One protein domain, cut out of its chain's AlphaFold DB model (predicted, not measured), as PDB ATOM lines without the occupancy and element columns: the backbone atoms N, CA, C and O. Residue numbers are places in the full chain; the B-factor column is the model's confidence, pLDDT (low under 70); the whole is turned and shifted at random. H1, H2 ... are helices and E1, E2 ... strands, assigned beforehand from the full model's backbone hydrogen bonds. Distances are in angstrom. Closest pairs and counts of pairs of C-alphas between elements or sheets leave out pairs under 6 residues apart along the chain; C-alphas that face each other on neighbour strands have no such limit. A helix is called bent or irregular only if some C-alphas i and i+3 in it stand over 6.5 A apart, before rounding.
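Overview. This is residues 25 to 144 of the 375 residues of an uncharacterized protein of Lactiplantibacillus plantarum (UniProt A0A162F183). The domain is a small closed barrel of five strands, with helix H1 running across its outside over E4 and E5 and the short helices H2 and H3 also on the outside. Two strands of the ring bend sharply, E1 by 83 degrees at residue 61 and E4 by 72 degrees at residue 117. The printed part has 120 residues, with three named helices and five named strands in the order H1 E1 E2 E3 H2 E4 E5 H3. Round the ring run E1 E2 E3 E5 E4 and back to E1, mixed, with E3 and E5 the parallel pair; the class is mixed, helices and strands. The whole is compact, with a radius of gyration of the C-alphas of 14.1 A, and rounded, spanning 42 by 38 by 25 A.

Along the chain. H1, residues 35 to 49, begins at C-alpha 35 (222.940, 161.792, 285.928) and is 21.6 A long; it is irregular, with C-alphas 36 and 39 7.3 A apart. E1, residues 58 to 70, is 26.5 A long and begins at C-alpha 58 (216.738, 163.730, 268.719). E2, residues 78 to 86, is 24.8 A long, and E3, residues 91 to 95, is 13.2 A long. After H2, residues 107 to 110, come E4, residues 114 to 125, 27.6 A long, and E5, residues 134 to 140, 20.6 A long. H3, residues 141 to 144, ends at C-alpha 144 (215.202, 158.606, 263.050).

Arrangement. E1, E2 and E3 form a meander, each strand the antiparallel neighbour of the one before, with N 63 and O 83 at 2.9 A and N 82 and O 94 at 2.8 A. E3 and E5 are parallel, with N 139 and O 93 at 2.9 A. E4 and E5 are an antiparallel hairpin, with N 125 and O 134 at 2.7 A. E4 and E1 close the barrel antiparallel, with N 115 and O 60 at 2.8 A. E1 bends by 83 degrees at residue 61 and E4 by 72 degrees at residue 117; E4 pairs with E1 over residues 114 to 117 and with E5 over 118 to 125. H1 is on the barrel, outside it, at a height over the sheet of 8.1 A; it runs across the strands, at 72 degrees to E4 on the local plane, and its closest C-alphas to E4 are those of Tyr 45 and Ile 119, 5.2 A. H2 is only just over E1, with 3 of its C-alphas falling on it; the closest are those of Cys 65 and Ala 108, 5.4 A. H3 is on the barrel but only just over none of its strands, with 2 C-alphas falling on E4; those of Leu 117 and Gly 144 are closest, 4.1 A. H1 has 9 of 11 O i to N i+4 pairs within hydrogen-bond range; H2 and H3 are too short for one.

Size, cuts and confidence. The C-alphas of Pro 104 and Glu 131 are the two farthest apart, 43.3 A. The printed part has no cut, and the link E3 to H2, 11 residues, is long. Mean pLDDT of the printed part is 79.0; 29 residues are under 70, among them 48 to 56, 71 to 77 and 100 to 106.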
ATOM      1  N   LEU A  25     234.417 146.217 276.007       56.84
ATOM      2  CA  LEU A  25     235.400 146.990 275.231       56.84
ATOM      3  C   LEU A  25     234.795 148.193 274.477       56.84
ATOM      4  O   LEU A  25     235.493 149.161 274.206       56.84
ATOM      5  N   PHE A  26     233.499 148.171 274.144       66.94
ATOM      6  CA  PHE A  26     232.794 149.366 273.654       66.94
ATOM      7  C   PHE A  26     232.616 150.393 274.781       66.94
ATOM      8  O   PHE A  26     232.712 151.594 274.547       66.94
ATOM      9  N   LEU A  27     232.401 149.924 276.010       69.44
ATOM     10  CA  LEU A  27     232.273 150.786 277.180       69.44
ATOM     11  C   LEU A  27     233.565 151.555 277.496       69.44
ATOM     12  O   LEU A  27     233.477 152.633 278.068       69.44
ATOM     13  N   GLU A  28     234.738 151.073 277.065       69.62
ATOM     14  CA  GLU A  28     236.019 151.786 277.232       69.62
ATOM     15  C   GLU A  28     236.092 153.102 276.441       69.62
ATOM     16  O   GLU A  28     236.846 154.000 276.804       69.62
ATOM     17  N   ILE A  29     235.318 153.224 275.358       73.00
ATOM     18  CA  ILE A  29     235.262 154.432 274.521       73.00
ATOM     19  C   ILE A  29     233.970 155.235 274.729       73.00
ATOM     20  O   ILE A  29     233.780 156.276 274.094       73.00
ATOM     21  N   ALA A  30     233.056 154.730 275.561       83.00
ATOM     22  CA  ALA A  30     231.729 155.294 275.717       83.00
ATOM     23  C   ALA A  30     231.668 156.305 276.865       83.00
ATOM     24  O   ALA A  30     232.003 155.999 278.005       83.00
ATOM     25  N   ASN A  31     231.159 157.499 276.579       86.88
ATOM     26  CA  ASN A  31     230.844 158.487 277.595       86.88
ATOM     27  C   ASN A  31     229.517 158.129 278.267       86.88
ATOM     28  O   ASN A  31     228.513 157.852 277.603       86.88
ATOM     29  N   TYR A  32     229.510 158.170 279.597       89.25
ATOM     30  CA  TYR A  32     228.291 158.012 280.375       89.25
ATOM     31  C   TYR A  32     227.389 159.234 280.233       89.25
ATOM     32  O   TYR A  32     227.848 160.378 280.205       89.25
ATOM     33  N   ILE A  33     226.083 158.990 280.235       87.56
ATOM     34  CA  ILE A  33     225.083 160.044 280.331       87.56
ATOM     35  C   ILE A  33     225.278 160.752 281.686       87.56
ATOM     36  O   ILE A  33     225.466 160.090 282.715       87.56
ATOM     37  N   PRO A  34     225.271 162.096 281.724       88.69
ATOM     38  CA  PRO A  34     225.226 162.824 282.983       88.69
ATOM     39  C   PRO A  34     223.961 162.455 283.760       88.69
ATOM     40  O   PRO A  34     222.877 162.452 283.181       88.69
ATOM     41  N   VAL A  35     224.069 162.221 285.072       85.56
ATOM     42  CA  VAL A  35     222.940 161.792 285.928       85.56
ATOM     43  C   VAL A  35     221.716 162.707 285.773       85.56
ATOM     44  O   VAL A  35     220.580 162.247 285.698       85.56
ATOM     45  N   SER A  36     221.938 164.016 285.617       87.06
ATOM     46  CA  SER A  36     220.876 165.006 285.394       87.06
ATOM     47  C   SER A  36     220.084 164.819 284.090       87.06
ATOM     48  O   SER A  36     219.002 165.384 283.957       87.06
ATOM     49  N   LEU A  37     220.614 164.068 283.121       89.94
ATOM     50  CA  LEU A  37     220.037 163.841 281.792       89.94
ATOM     51  C   LEU A  37     219.547 162.398 281.582       89.94
ATOM     52  O   LEU A  37     218.935 162.103 280.556       89.94
ATOM     53  N   GLU A  38     219.743 161.497 282.549       86.62
ATOM     54  CA  GLU A  38     219.335 160.090 282.422       86.62
ATOM     55  C   GLU A  38     217.823 159.925 282.247       86.62
ATOM     56  O   GLU A  38     217.373 159.136 281.413       86.62
ATOM     57  N   GLN A  39     217.019 160.720 282.960       86.38
ATOM     58  CA  GLN A  39     215.562 160.689 282.827       86.38
ATOM     59  C   GLN A  39     215.109 161.107 281.418       86.38
ATOM     60  O   GLN A  39     214.229 160.478 280.834       86.38
ATOM     61  N   LEU A  40     215.759 162.116 280.829       86.31
ATOM     62  CA  LEU A  40     215.483 162.570 279.464       86.31
ATOM     63  C   LEU A  40     215.802 161.478 278.429       86.31
ATOM     64  O   LEU A  40     215.029 161.259 277.483       86.31
ATOM     65  N   ALA A  41     216.920 160.774 278.619       85.38
ATOM     66  CA  ALA A  41     217.307 159.645 277.786       85.38
ATOM     67  C   ALA A  41     216.311 158.479 277.929       85.38
ATOM     68  O   ALA A  41     215.842 157.940 276.922       85.38
ATOM     69  N   ALA A  42     215.909 158.148 279.160       85.44
ATOM     70  CA  ALA A  42     214.924 157.113 279.460       85.44
ATOM     71  C   ALA A  42     213.548 157.409 278.850       85.44
ATOM     72  O   ALA A  42     212.939 156.529 278.240       85.44
ATOM     73  N   ASP A  43     213.064 158.645 278.954       83.44
ATOM     74  CA  ASP A  43     211.776 159.042 278.381       83.44
ATOM     75  C   ASP A  43     211.800 159.028 276.854       83.44
ATOM     76  O   ASP A  43     210.806 158.714 276.197       83.44
ATOM     77  N   SER A  44     212.946 159.327 276.253       81.62
ATOM     78  CA  SER A  44     213.106 159.248 274.803       81.62
ATOM     79  C   SER A  44     213.217 157.809 274.304       81.62
ATOM     80  O   SER A  44     212.594 157.480 273.293       81.62
ATOM     81  N   TYR A  45     213.900 156.932 275.043       83.12
ATOM     82  CA  TYR A  45     213.899 155.488 274.798       83.12
ATOM     83  C   TYR A  45     212.486 154.888 274.917       83.12
ATOM     84  O   TYR A  45     212.010 154.234 273.994       83.12
ATOM     85  N   LYS A  46     211.740 155.194 275.987       79.44
ATOM     86  CA  LYS A  46     210.345 154.730 276.154       79.44
ATOM     87  C   LYS A  46     209.431 155.198 275.017       79.44
ATOM     88  O   LYS A  46     208.557 154.466 274.553       79.44
ATOM     89  N   ARG A  47     209.614 156.434 274.543       73.31
ATOM     90  CA  ARG A  47     208.848 156.966 273.404       73.31
ATOM     91  C   ARG A  47     209.228 156.287 272.084       73.31
ATOM     92  O   ARG A  47     208.365 156.157 271.214       73.31
ATOM     93  N   SER A  48     210.479 155.846 271.925       69.81
ATOM     94  CA  SER A  48     210.939 155.132 270.726       69.81
ATOM     95  C   SER A  48     210.428 153.697 270.690       69.81
ATOM     96  O   SER A  48     209.995 153.246 269.624       69.81
ATOM     97  N   SER A  49     210.386 153.025 271.845       65.75
ATOM     98  CA  SER A  49     209.869 151.662 272.001       65.75
ATOM     99  C   SER A  49     208.351 151.584 271.829       65.75
ATOM    100  O   SER A  49     207.860 150.681 271.165       65.75
ATOM    101  N   ASN A  50     207.600 152.570 272.335       59.78
ATOM    102  CA  ASN A  50     206.130 152.578 272.284       59.78
ATOM    103  C   ASN A  50     205.544 153.069 270.946       59.78
ATOM    104  O   ASN A  50     204.355 153.374 270.870       59.78
ATOM    105  N   HIS A  51     206.362 153.205 269.896       54.50
ATOM    106  CA  HIS A  51     205.957 153.715 268.578       54.50
ATOM    107  C   HIS A  51     205.197 155.062 268.607       54.50
ATOM    108  O   HIS A  51     204.486 155.406 267.660       54.50
ATOM    109  N   GLN A  52     205.379 155.880 269.650       53.38
ATOM    110  CA  GLN A  52     204.872 157.255 269.703       53.38
ATOM    111  C   GLN A  52     205.847 158.180 268.965       53.38
ATOM    112  O   GLN A  52     206.506 159.041 269.540       53.38
ATOM    113  N   LEU A  53     205.948 157.967 267.651       52.12
ATOM    114  CA  LEU A  53     207.028 158.457 266.788       52.12
ATOM    115  C   LEU A  53     207.038 159.986 266.585       52.12
ATOM    116  O   LEU A  53     207.964 160.518 265.975       52.12
ATOM    117  N   ASN A  54     206.022 160.722 267.054       49.97
ATOM    118  CA  ASN A  54     205.882 162.160 266.790       49.97
ATOM    119  C   ASN A  54     206.772 163.059 267.675       49.97
ATOM    120  O   ASN A  54     207.094 164.171 267.256       49.97
ATOM    121  N   GLN A  55     207.254 162.582 268.826       56.50
ATOM    122  CA  GLN A  55     208.031 163.390 269.790       56.50
ATOM    123  C   GLN A  55     209.420 162.815 270.124       56.50
ATOM    124  O   GLN A  55     210.076 163.280 271.048       56.50
ATOM    125  N   THR A  56     209.865 161.797 269.390       66.38
ATOM    126  CA  THR A  56     211.037 160.975 269.742       66.38
ATOM    127  C   THR A  56     212.335 161.356 269.031       66.38
ATOM    128  O   THR A  56     213.367 160.737 269.273       66.38
ATOM    129  N   LEU A  57     212.273 162.287 268.078       80.44
ATOM    130  CA  LEU A  57     213.429 162.619 267.253       80.44
ATOM    131  C   LEU A  57     214.393 163.477 268.059       80.44
ATOM    132  O   LEU A  57     214.033 164.576 268.473       80.44
ATOM    133  N   MET A  58     215.605 162.968 268.225       87.88
ATOM    134  CA  MET A  58     216.738 163.730 268.719       87.88
ATOM    135  C   MET A  58     217.602 164.175 267.553       87.88
ATOM    136  O   MET A  58     217.602 163.562 266.478       87.88
ATOM    137  N   PHE A  59     218.361 165.234 267.784       91.19
ATOM    138  CA  PHE A  59     219.339 165.715 266.835       91.19
ATOM    139  C   PHE A  59     220.694 165.833 267.505       91.19
ATOM    140  O   PHE A  59     220.796 166.191 268.673       91.19
ATOM    141  N   GLY A  60     221.733 165.556 266.735       91.88
ATOM    142  CA  GLY A  60     223.091 165.724 267.208       91.88
ATOM    143  C   GLY A  60     224.072 165.803 266.061       91.88
ATOM    144  O   GLY A  60     223.727 165.548 264.903       91.88
ATOM    145  N   THR A  61     225.300 166.170 266.388       92.81
ATOM    146  CA  THR A  61     226.404 166.243 265.435       92.81
ATOM    147  C   THR A  61     227.288 165.023 265.604       92.81
ATOM    148  O   THR A  61     227.698 164.697 266.714       92.81
ATOM    149  N   VAL A  62     227.579 164.334 264.503       90.94
ATOM    150  CA  VAL A  62     228.527 163.218 264.507       90.94
ATOM    151  C   VAL A  62     229.915 163.785 264.796       90.94
ATOM    152  O   VAL A  62     230.452 164.546 263.993       90.94
ATOM    153  N   THR A  63     230.493 163.446 265.940       92.12
ATOM    154  CA  THR A  63     231.778 163.995 266.395       92.12
ATOM    155  C   THR A  63     232.942 163.102 266.007       92.12
ATOM    156  O   THR A  63     233.996 163.599 265.616       92.12
ATOM    157  N   GLN A  64     232.746 161.784 266.070       91.12
ATOM    158  CA  GLN A  64     233.814 160.815 265.859       91.12
ATOM    159  C   GLN A  64     233.293 159.515 265.242       91.12
ATOM    160  O   GLN A  64     232.142 159.121 265.433       91.12
ATOM    161  N   CYS A  65     234.168 158.836 264.499       88.56
ATOM    162  CA  CYS A  65     233.961 157.477 264.013       88.56
ATOM    163  C   CYS A  65     235.022 156.562 264.633       88.56
ATOM    164  O   CYS A  65     236.219 156.810 264.485       88.56
ATOM    165  N   PHE A  66     234.584 155.489 265.283       85.94
ATOM    166  CA  PHE A  66     235.419 154.455 265.880       85.94
ATOM    167  C   PHE A  66     235.398 153.206 264.993       85.94
ATOM    168  O   PHE A  66     234.396 152.489 264.976       85.94
ATOM    169  N   PRO A  67     236.457 152.936 264.212       81.81
ATOM    170  CA  PRO A  67     236.504 151.758 263.359       81.81
ATOM    171  C   PRO A  67     236.848 150.492 264.154       81.81
ATOM    172  O   PRO A  67     237.685 150.518 265.052       81.81
ATOM    173  N   ASN A  68     236.280 149.355 263.745       76.31
ATOM    174  CA  ASN A  68     236.628 148.009 264.208       76.31
ATOM    175  C   ASN A  68     236.569 147.802 265.736       76.31
ATOM    176  O   ASN A  68     237.384 147.052 266.285       76.31
ATOM    177  N   VAL A  69     235.597 148.420 266.410       76.81
ATOM    178  CA  VAL A  69     235.346 148.229 267.844       76.81
ATOM    179  C   VAL A  69     234.926 146.784 268.086       76.81
ATOM    180  O   VAL A  69     234.049 146.249 267.404       76.81
ATOM    181  N   LYS A  70     235.576 146.136 269.050       72.50
ATOM    182  CA  LYS A  70     235.274 144.761 269.446       72.50
ATOM    183  C   LYS A  70     234.036 144.771 270.347       72.50
ATOM    184  O   LYS A  70     234.083 145.329 271.437       72.50
ATOM    185  N   VAL A  71     232.934 144.182 269.879       67.81
ATOM    186  CA  VAL A  71     231.644 144.208 270.595       67.81
ATOM    187  C   VAL A  71     231.496 143.002 271.523       67.81
ATOM    188  O   VAL A  71     230.911 143.115 272.591       67.81
ATOM    189  N   SER A  72     232.094 141.861 271.181       65.31
ATOM    190  CA  SER A  72     232.170 140.703 272.076       65.31
ATOM    191  C   SER A  72     233.576 140.110 272.107       65.31
ATOM    192  O   SER A  72     234.409 140.422 271.257       65.31
ATOM    193  N   GLU A  73     233.868 139.250 273.086       58.53
ATOM    194  CA  GLU A  73     235.186 138.612 273.222       58.53
ATOM    195  C   GLU A  73     235.593 137.768 271.995       58.53
ATOM    196  O   GLU A  73     236.791 137.591 271.746       58.53
ATOM    197  N   ASN A  74     234.629 137.381 271.155       56.81
ATOM    198  CA  ASN A  74     234.862 136.737 269.866       56.81
ATOM    199  C   ASN A  74     235.421 137.738 268.840       56.81
ATOM    200  O   ASN A  74     234.801 138.752 268.522       56.81
ATOM    201  N   VAL A  75     236.604 137.438 268.292       51.84
ATOM    202  CA  VAL A  75     237.373 138.319 267.386       51.84
ATOM    203  C   VAL A  75     236.598 138.712 266.116       51.84
ATOM    204  O   VAL A  75     236.869 139.772 265.552       51.84
ATOM    205  N   GLU A  76     235.620 137.904 265.701       56.69
ATOM    206  CA  GLU A  76     234.823 138.104 264.483       56.69
ATOM    207  C   GLU A  76     233.722 139.174 264.617       56.69
ATOM    208  O   GLU A  76     233.290 139.733 263.611       56.69
ATOM    209  N   ASN A  77     233.322 139.553 265.839       64.44
ATOM    210  CA  ASN A  77     232.270 140.553 266.071       64.44
ATOM    211  C   ASN A  77     232.854 141.962 266.246       64.44
ATOM    212  O   ASN A  77     232.750 142.583 267.310       64.44
ATOM    213  N   ARG A  78     233.504 142.467 265.189       71.06
ATOM    214  CA  ARG A  78     233.996 143.851 265.120       71.06
ATOM    215  C   ARG A  78     233.083 144.721 264.274       71.06
ATOM    216  O   ARG A  78     232.809 144.405 263.116       71.06
ATOM    217  N   GLN A  79     232.695 145.860 264.826       77.06
ATOM    218  CA  GLN A  79     231.804 146.812 264.181       77.06
ATOM    219  C   GLN A  79     232.332 148.236 264.321       77.06
ATOM    220  O   GLN A  79     232.987 148.588 265.297       77.06
ATOM    221  N   ASP A  80     232.037 149.056 263.324       82.44
ATOM    222  CA  ASP A  80     232.336 150.476 263.357       82.44
ATOM    223  C   ASP A  80     231.186 151.231 264.055       82.44
ATOM    224  O   ASP A  80     230.006 150.925 263.833       82.44
ATOM    225  N   PHE A  81     231.522 152.227 264.874       86.50
ATOM    226  CA  PHE A  81     230.563 153.062 265.604       86.50
ATOM    227  C   PHE A  81     230.753 154.541 265.288       86.50
ATOM    228  O   PHE A  81     231.866 155.014 265.078       86.50
ATOM    229  N   LEU A  82     229.656 155.285 265.310       90.06
ATOM    230  CA  LEU A  82     229.642 156.740 265.352       90.06
ATOM    231  C   LEU A  82     229.370 157.195 266.778       90.06
ATOM    232  O   LEU A  82     228.471 156.659 267.420       90.06
ATOM    233  N   GLN A  83     230.080 158.220 267.226       94.00
ATOM    234  CA  GLN A  83     229.688 159.023 268.377       94.00
ATOM    235  C   GLN A  83     228.981 160.272 267.882       94.00
ATOM    236  O   GLN A  83     229.439 160.946 266.955       94.00
ATOM    237  N   ILE A  84     227.838 160.550 268.490       93.81
ATOM    238  CA  ILE A  84     226.989 161.676 268.147       93.81
ATOM    239  C   ILE A  84     226.755 162.472 269.417       93.81
ATOM    240  O   ILE A  84     226.079 161.991 270.323       93.81
ATOM    241  N   ALA A  85     227.278 163.693 269.446       94.88
ATOM    242  CA  ALA A  85     226.974 164.641 270.502       94.88
ATOM    243  C   ALA A  85     225.579 165.206 270.248       94.88
ATOM    244  O   ALA A  85     225.352 165.885 269.239       94.88
ATOM    245  N   LEU A  86     224.637 164.879 271.127       93.81
ATOM    246  CA  LEU A  86     223.286 165.407 271.052       93.81
ATOM    247  C   LEU A  86     223.247 166.891 271.400       93.81
ATOM    248  O   LEU A  86     224.010 167.362 272.245       93.81
ATOM    249  N   ASP A  87     222.297 167.605 270.797       91.62
ATOM    250  CA  ASP A  87     222.031 169.012 271.106       91.62
ATOM    251  C   ASP A  87     221.662 169.192 272.600       91.62
ATOM    252  O   ASP A  87     221.902 170.245 273.185       91.62
ATOM    253  N   GLU A  88     221.124 168.144 273.236       90.06
ATOM    254  CA  GLU A  88     220.793 168.071 274.661       90.06
ATOM    255  C   GLU A  88     222.014 167.920 275.595       90.06
ATOM    256  O   GLU A  88     221.862 168.045 276.811       90.06
ATOM    257  N   GLY A  89     223.218 167.682 275.059       91.50
ATOM    258  CA  GLY A  89     224.472 167.725 275.821       91.50
ATOM    259  C   GLY A  89     225.009 166.383 276.332       91.50
ATOM    260  O   GLY A  89     225.825 166.376 277.251       91.50
ATOM    261  N   PHE A  90     224.582 165.253 275.760       92.94
ATOM    262  CA  PHE A  90     225.181 163.937 276.021       92.94
ATOM    263  C   PHE A  90     225.418 163.155 274.727       92.94
ATOM    264  O   PHE A  90     224.838 163.464 273.686       92.94
ATOM    265  N   ASP A  91     226.271 162.134 274.795       94.31
ATOM    266  CA  ASP A  91     226.640 161.350 273.623       94.31
ATOM    267  C   ASP A  91     225.733 160.139 273.412       94.31
ATOM    268  O   ASP A  91     225.333 159.441 274.347       94.31
ATOM    269  N   VAL A  92     225.454 159.864 272.141       93.06
ATOM    270  CA  VAL A  92     224.805 158.638 271.685       93.06
ATOM    271  C   VAL A  92     225.702 157.931 270.685       93.06
ATOM    272  O   VAL A  92     226.247 158.546 269.767       93.06
ATOM    273  N   TYR A  93     225.799 156.613 270.827       91.81
ATOM    274  CA  TYR A  93     226.599 155.780 269.943       91.81
ATOM    275  C   TYR A  93     225.720 155.044 268.937       91.81
ATOM    276  O   TYR A  93     224.737 154.394 269.298       91.81
ATOM    277  N   VAL A  94     226.070 155.141 267.658       88.69
ATOM    278  CA  VAL A  94     225.324 154.520 266.559       88.69
ATOM    279  C   VAL A  94     226.218 153.526 265.849       88.69
ATOM    280  O   VAL A  94     227.237 153.876 265.258       88.69
ATOM    281  N   ALA A  95     225.816 152.268 265.904       83.69
ATOM    282  CA  ALA A  95     226.517 151.178 265.258       83.69
ATOM    283  C   ALA A  95     226.316 151.250 263.725       83.69
ATOM    284  O   ALA A  95     225.276 151.709 263.258       83.69
ATOM    285  N   GLN A  96     227.273 150.768 262.919       78.94
ATOM    286  CA  GLN A  96     227.178 150.760 261.445       78.94
ATOM    287  C   GLN A  96     225.838 150.268 260.870       78.94
ATOM    288  O   GLN A  96     225.333 150.854 259.914       78.94
ATOM    289  N   SER A  97     225.257 149.215 261.447       75.69
ATOM    290  CA  SER A  97     223.955 148.665 261.050       75.69
ATOM    291  C   SER A  97     222.791 149.643 261.243       75.69
ATOM    292  O   SER A  97     221.800 149.551 260.535       75.69
ATOM    293  N   GLU A  98     222.928 150.602 262.158       81.56
ATOM    294  CA  GLU A  98     221.904 151.576 262.550       81.56
ATOM    295  C   GLU A  98     222.134 152.972 261.932       81.56
ATOM    296  O   GLU A  98     221.352 153.904 262.151       81.56
ATOM    297  N   ALA A  99     223.200 153.139 261.141       78.06
ATOM    298  CA  ALA A  99     223.556 154.406 260.497       78.06
ATOM    299  C   ALA A  99     222.715 154.725 259.237       78.06
ATOM    300  O   ALA A  99     222.693 155.872 258.784       78.06
ATOM    301  N   GLY A 100     221.975 153.745 258.696       68.88
ATOM    302  CA  GLY A 100     220.956 153.946 257.656       68.88
ATOM    303  C   GLY A 100     221.222 153.304 256.287       68.88
ATOM    304  O   GLY A 100     222.343 153.022 255.877       68.88
ATOM    305  N   LEU A 101     220.131 153.124 255.529       55.59
ATOM    306  CA  LEU A 101     220.068 152.368 254.266       55.59
ATOM    307  C   LEU A 101     220.453 153.161 253.002       55.59
ATOM    308  O   LEU A 101     220.560 152.580 251.917       55.59
ATOM    309  N   GLN A 102     220.585 154.488 253.087       54.09
ATOM    310  CA  GLN A 102     220.958 155.340 251.942       54.09
ATOM    311  C   GLN A 102     222.475 155.435 251.728       54.09
ATOM    312  O   GLN A 102     222.935 156.108 250.801       54.09
ATOM    313  N   GLN A 103     223.260 154.787 252.588       53.06
ATOM    314  CA  GLN A 103     224.678 155.070 252.725       53.06
ATOM    315  C   GLN A 103     225.544 153.836 252.461       53.06
ATOM    316  O   GLN A 103     225.969 153.164 253.394       53.06
ATOM    317  N   PRO A 104     225.890 153.537 251.200       46.72
ATOM    318  CA  PRO A 104     227.056 152.713 250.928       46.72
ATOM    319  C   PRO A 104     228.314 153.591 251.094       46.72
ATOM    320  O   PRO A 104     228.943 153.943 250.104       46.72
ATOM    321  N   PHE A 105     228.615 154.062 252.310       55.19
ATOM    322  CA  PHE A 105     229.781 154.915 252.604       55.19
ATOM    323  C   PHE A 105     230.544 154.405 253.823       55.19
ATOM    324  O   PHE A 105     230.027 153.626 254.627       55.19
ATOM    325  N   ARG A 106     231.791 154.868 253.946       64.31
ATOM    326  CA  ARG A 106     232.569 154.756 255.177       64.31
ATOM    327  C   ARG A 106     231.898 155.671 256.200       64.31
ATOM    328  O   ARG A 106     231.686 156.844 255.916       64.31
ATOM    329  N   LEU A 107     231.570 155.158 257.383       73.88
ATOM    330  CA  LEU A 107     230.926 155.938 258.452       73.88
ATOM    331  C   LEU A 107     231.662 157.249 258.771       73.88
ATOM    332  O   LEU A 107     231.026 158.243 259.108       73.88
ATOM    333  N   ALA A 108     232.984 157.266 258.593       76.38
ATOM    334  CA  ALA A 108     233.832 158.443 258.748       76.38
ATOM    335  C   ALA A 108     233.363 159.668 257.939       76.38
ATOM    336  O   ALA A 108     233.548 160.792 258.394       76.38
ATOM    337  N   ASP A 109     232.704 159.475 256.795       75.25
ATOM    338  CA  ASP A 109     232.221 160.581 255.957       75.25
ATOM    339  C   ASP A 109     231.068 161.364 256.614       75.25
ATOM    340  O   ASP A 109     230.727 162.465 256.179       75.25
ATOM    341  N   LEU A 110     230.450 160.806 257.662       79.75
ATOM    342  CA  LEU A 110     229.408 161.470 258.439       79.75
ATOM    343  C   LEU A 110     229.949 162.401 259.519       79.75
ATOM    344  O   LEU A 110     229.173 163.192 260.049       79.75
ATOM    345  N   VAL A 111     231.240 162.337 259.848       86.50
ATOM    346  CA  VAL A 111     231.833 163.194 260.881       86.50
ATOM    347  C   VAL A 111     231.652 164.672 260.516       86.50
ATOM    348  O   VAL A 111     231.838 165.084 259.372       86.50
ATOM    349  N   GLY A 112     231.234 165.470 261.496       84.81
ATOM    350  CA  GLY A 112     230.874 166.878 261.347       84.81
ATOM    351  C   GLY A 112     229.450 167.123 260.833       84.81
ATOM    352  O   GLY A 112     229.021 168.275 260.770       84.81
ATOM    353  N   GLN A 113     228.690 166.082 260.472       84.62
ATOM    354  CA  GLN A 113     227.315 166.241 259.998       84.62
ATOM    355  C   GLN A 113     226.315 166.209 261.157       84.62
ATOM    356  O   GLN A 113     226.370 165.341 262.030       84.62
ATOM    357  N   ARG A 114     225.347 167.131 261.129       88.75
ATOM    358  CA  ARG A 114     224.192 167.098 262.031       88.75
ATOM    359  C   ARG A 114     223.139 166.128 261.499       88.75
ATOM    360  O   ARG A 114     222.646 166.307 260.385       88.75
ATOM    361  N   THR A 115     222.758 165.142 262.302       89.00
ATOM    362  CA  THR A 115     221.846 164.056 261.925       89.00
ATOM    363  C   THR A 115     220.672 163.941 262.890       89.00
ATOM    364  O   THR A 115     220.750 164.348 264.048       89.00
ATOM    365  N   VAL A 116     219.569 163.392 262.391       90.38
ATOM    366  CA  VAL A 116     218.438 162.955 263.209       90.38
ATOM    367  C   VAL A 116     218.666 161.516 263.669       90.38
ATOM    368  O   VAL A 116     219.156 160.689 262.897       90.38
ATOM    369  N   LEU A 117     218.292 161.204 264.906       90.88
ATOM    370  CA  LEU A 117     218.319 159.843 265.433       90.88
ATOM    371  C   LEU A 117     217.243 159.616 266.501       90.88
ATOM    372  O   LEU A 117     216.561 160.538 266.947       90.88
ATOM    373  N   THR A 118     217.101 158.364 266.919       89.38
ATOM    374  CA  THR A 118     216.356 157.976 268.123       89.38
ATOM    375  C   THR A 118     217.253 157.179 269.054       89.38
ATOM    376  O   THR A 118     218.061 156.396 268.558       89.38
ATOM    377  N   ILE A 119     217.049 157.283 270.368       89.00
ATOM    378  CA  ILE A 119     217.653 156.347 271.326       89.00
ATOM    379  C   ILE A 119     217.002 154.977 271.134       89.00
ATOM    380  O   ILE A 119     215.782 154.835 271.270       89.00
ATOM    381  N   SER A 120     217.813 153.990 270.768       84.94
ATOM    382  CA  SER A 120     217.396 152.615 270.490       84.94
ATOM    383  C   SER A 120     217.604 151.699 271.687       84.94
ATOM    384  O   SER A 120     216.853 150.739 271.826       84.94
ATOM    385  N   ASN A 121     218.584 151.987 272.547       86.50
ATOM    386  CA  ASN A 121     218.846 151.210 273.754       86.50
ATOM    387  C   ASN A 121     219.573 152.045 274.819       86.50
ATOM    388  O   ASN A 121     220.251 153.022 274.497       86.50
ATOM    389  N   LEU A 122     219.456 151.629 276.079       86.69
ATOM    390  CA  LEU A 122     220.201 152.170 277.214       86.69
ATOM    391  C   LEU A 122     220.952 151.026 277.894       86.69
ATOM    392  O   LEU A 122     220.337 150.079 278.386       86.69
ATOM    393  N   ILE A 123     222.278 151.110 277.910       86.31
ATOM    394  CA  ILE A 123     223.142 150.122 278.554       86.31
ATOM    395  C   ILE A 123     223.458 150.617 279.957       86.31
ATOM    396  O   ILE A 123     223.999 151.709 280.114       86.31
ATOM    397  N   LYS A 124     223.129 149.807 280.962       83.94
ATOM    398  CA  LYS A 124     223.558 150.024 282.344       83.94
ATOM    399  C   LYS A 124     224.943 149.428 282.545       83.94
ATOM    400  O   LYS A 124     225.194 148.300 282.122       83.94
ATOM    401  N   VAL A 125     225.817 150.191 283.177       81.06
ATOM    402  CA  VAL A 125     227.214 149.855 283.417       81.06
ATOM    403  C   VAL A 125     227.468 149.985 284.912       81.06
ATOM    404  O   VAL A 125     227.359 151.095 285.435       81.06
ATOM    405  N   PRO A 126     227.796 148.882 285.603       78.00
ATOM    406  CA  PRO A 126     228.220 148.953 286.992       78.00
ATOM    407  C   PRO A 126     229.461 149.841 287.102       78.00
ATOM    408  O   PRO A 126     230.440 149.617 286.388       78.00
ATOM    409  N   ASP A 127     229.414 150.834 287.983       69.94
ATOM    410  CA  ASP A 127     230.527 151.739 288.254       69.94
ATOM    411  C   ASP A 127     230.872 151.634 289.746       69.94
ATOM    412  O   ASP A 127     230.013 151.919 290.581       69.94
ATOM    413  N   PRO A 128     232.082 151.173 290.110       71.62
ATOM    414  CA  PRO A 128     232.456 150.979 291.507       71.62
ATOM    415  C   PRO A 128     232.511 152.287 292.309       71.62
ATOM    416  O   PRO A 128     232.436 152.232 293.536       71.62
ATOM    417  N   ASP A 129     232.616 153.442 291.642       74.19
ATOM    418  CA  ASP A 129     232.696 154.751 292.291       74.19
ATOM    419  C   ASP A 129     231.309 155.367 292.569       74.19
ATOM    420  O   ASP A 129     231.211 156.418 293.208       74.19
ATOM    421  N   PHE A 130     230.219 154.724 292.122       67.62
ATOM    422  CA  PHE A 130     228.846 155.212 292.280       67.62
ATOM    423  C   PHE A 130     227.915 154.131 292.851       67.62
ATOM    424  O   PHE A 130     227.991 152.960 292.505       67.62
ATOM    425  N   GLU A 131     226.955 154.529 293.695       70.38
ATOM    426  CA  GLU A 131     225.933 153.603 294.225       70.38
ATOM    427  C   GLU A 131     224.930 153.121 293.156       70.38
ATOM    428  O   GLU A 131     224.173 152.180 293.392       70.38
ATOM    429  N   GLN A 132     224.889 153.778 291.994       74.44
ATOM    430  CA  GLN A 132     223.966 153.479 290.899       74.44
ATOM    431  C   GLN A 132     224.736 153.178 289.614       74.44
ATOM    432  O   GLN A 132     225.734 153.835 289.318       74.44
ATOM    433  N   ASP A 133     224.223 152.225 288.829       80.06
ATOM    434  CA  ASP A 133     224.746 151.927 287.495       80.06
ATOM    435  C   ASP A 133     224.744 153.190 286.625       80.06
ATOM    436  O   ASP A 133     223.721 153.867 286.496       80.06
ATOM    437  N   ARG A 134     225.862 153.460 285.954       83.00
ATOM    438  CA  ARG A 134     225.955 154.523 284.951       83.00
ATOM    439  C   ARG A 134     225.321 154.071 283.645       83.00
ATOM    440  O   ARG A 134     225.309 152.886 283.316       83.00
ATOM    441  N   ILE A 135     224.794 155.014 282.871       86.88
ATOM    442  CA  ILE A 135     224.062 154.699 281.640       86.88
ATOM    443  C   ILE A 135     224.841 155.165 280.410       86.88
ATOM    444  O   ILE A 135     225.355 156.278 280.381       86.88
ATOM    445  N   VAL A 136     224.882 154.334 279.367       88.31
ATOM    446  CA  VAL A 136     225.338 154.688 278.013       88.31
ATOM    447  C   VAL A 136     224.163 154.578 277.043       88.31
ATOM    448  O   VAL A 136     223.421 153.592 277.065       88.31
ATOM    449  N   ALA A 137     223.989 155.568 276.164       90.56
ATOM    450  CA  ALA A 137     222.935 155.549 275.152       90.56
ATOM    451  C   ALA A 137     223.425 154.993 273.810       90.56
ATOM    452  O   ALA A 137     224.398 155.476 273.226       90.56
ATOM    453  N   LEU A 138     222.678 154.026 273.276       90.25
ATOM    454  CA  LEU A 138     222.774 153.607 271.882       90.25
ATOM    455  C   LEU A 138     221.635 154.218 271.066       90.25
ATOM    456  O   LEU A 138     220.515 154.387 271.558       90.25
ATOM    457  N   GLY A 139     221.916 154.535 269.805       89.81
ATOM    458  CA  GLY A 139     220.970 155.193 268.914       89.81
ATOM    459  C   GLY A 139     220.825 154.544 267.546       89.81
ATOM    460  O   GLY A 139     221.564 153.638 267.165       89.81
ATOM    461  N   SER A 140     219.859 155.065 266.791       87.44
ATOM    462  CA  SER A 140     219.594 154.695 265.402       87.44
ATOM    463  C   SER A 140     219.298 155.921 264.549       87.44
ATOM    464  O   SER A 140     218.272 156.590 264.733       87.44
ATOM    465  N   ILE A 141     220.190 156.208 263.596       88.00
ATOM    466  CA  ILE A 141     219.951 157.202 262.541       88.00
ATOM    467  C   ILE A 141     218.891 156.657 261.584       88.00
ATOM    468  O   ILE A 141     217.993 157.396 261.186       88.00
ATOM    469  N   GLN A 142     218.957 155.363 261.253       83.06
ATOM    470  CA  GLN A 142     218.000 154.706 260.364       83.06
ATOM    471  C   GLN A 142     216.559 154.932 260.826       83.06
ATOM    472  O   GLN A 142     215.737 155.435 260.059       83.06
ATOM    473  N   ARG A 143     216.264 154.626 262.095       82.50
ATOM    474  CA  ARG A 143     214.926 154.788 262.672       82.50
ATOM    475  C   ARG A 143     214.515 156.259 262.751       82.50
ATOM    476  O   ARG A 143     213.367 156.587 262.456       82.50
ATOM    477  N   GLY A 144     215.446 157.159 263.077       85.56
ATOM    478  CA  GLY A 144     215.202 158.606 263.050       85.56
ATOM    479  C   GLY A 144     214.797 159.114 261.661       85.56
ATOM    480  O   GLY A 144     213.799 159.827 261.518       85.56
TER     481      GLY A 144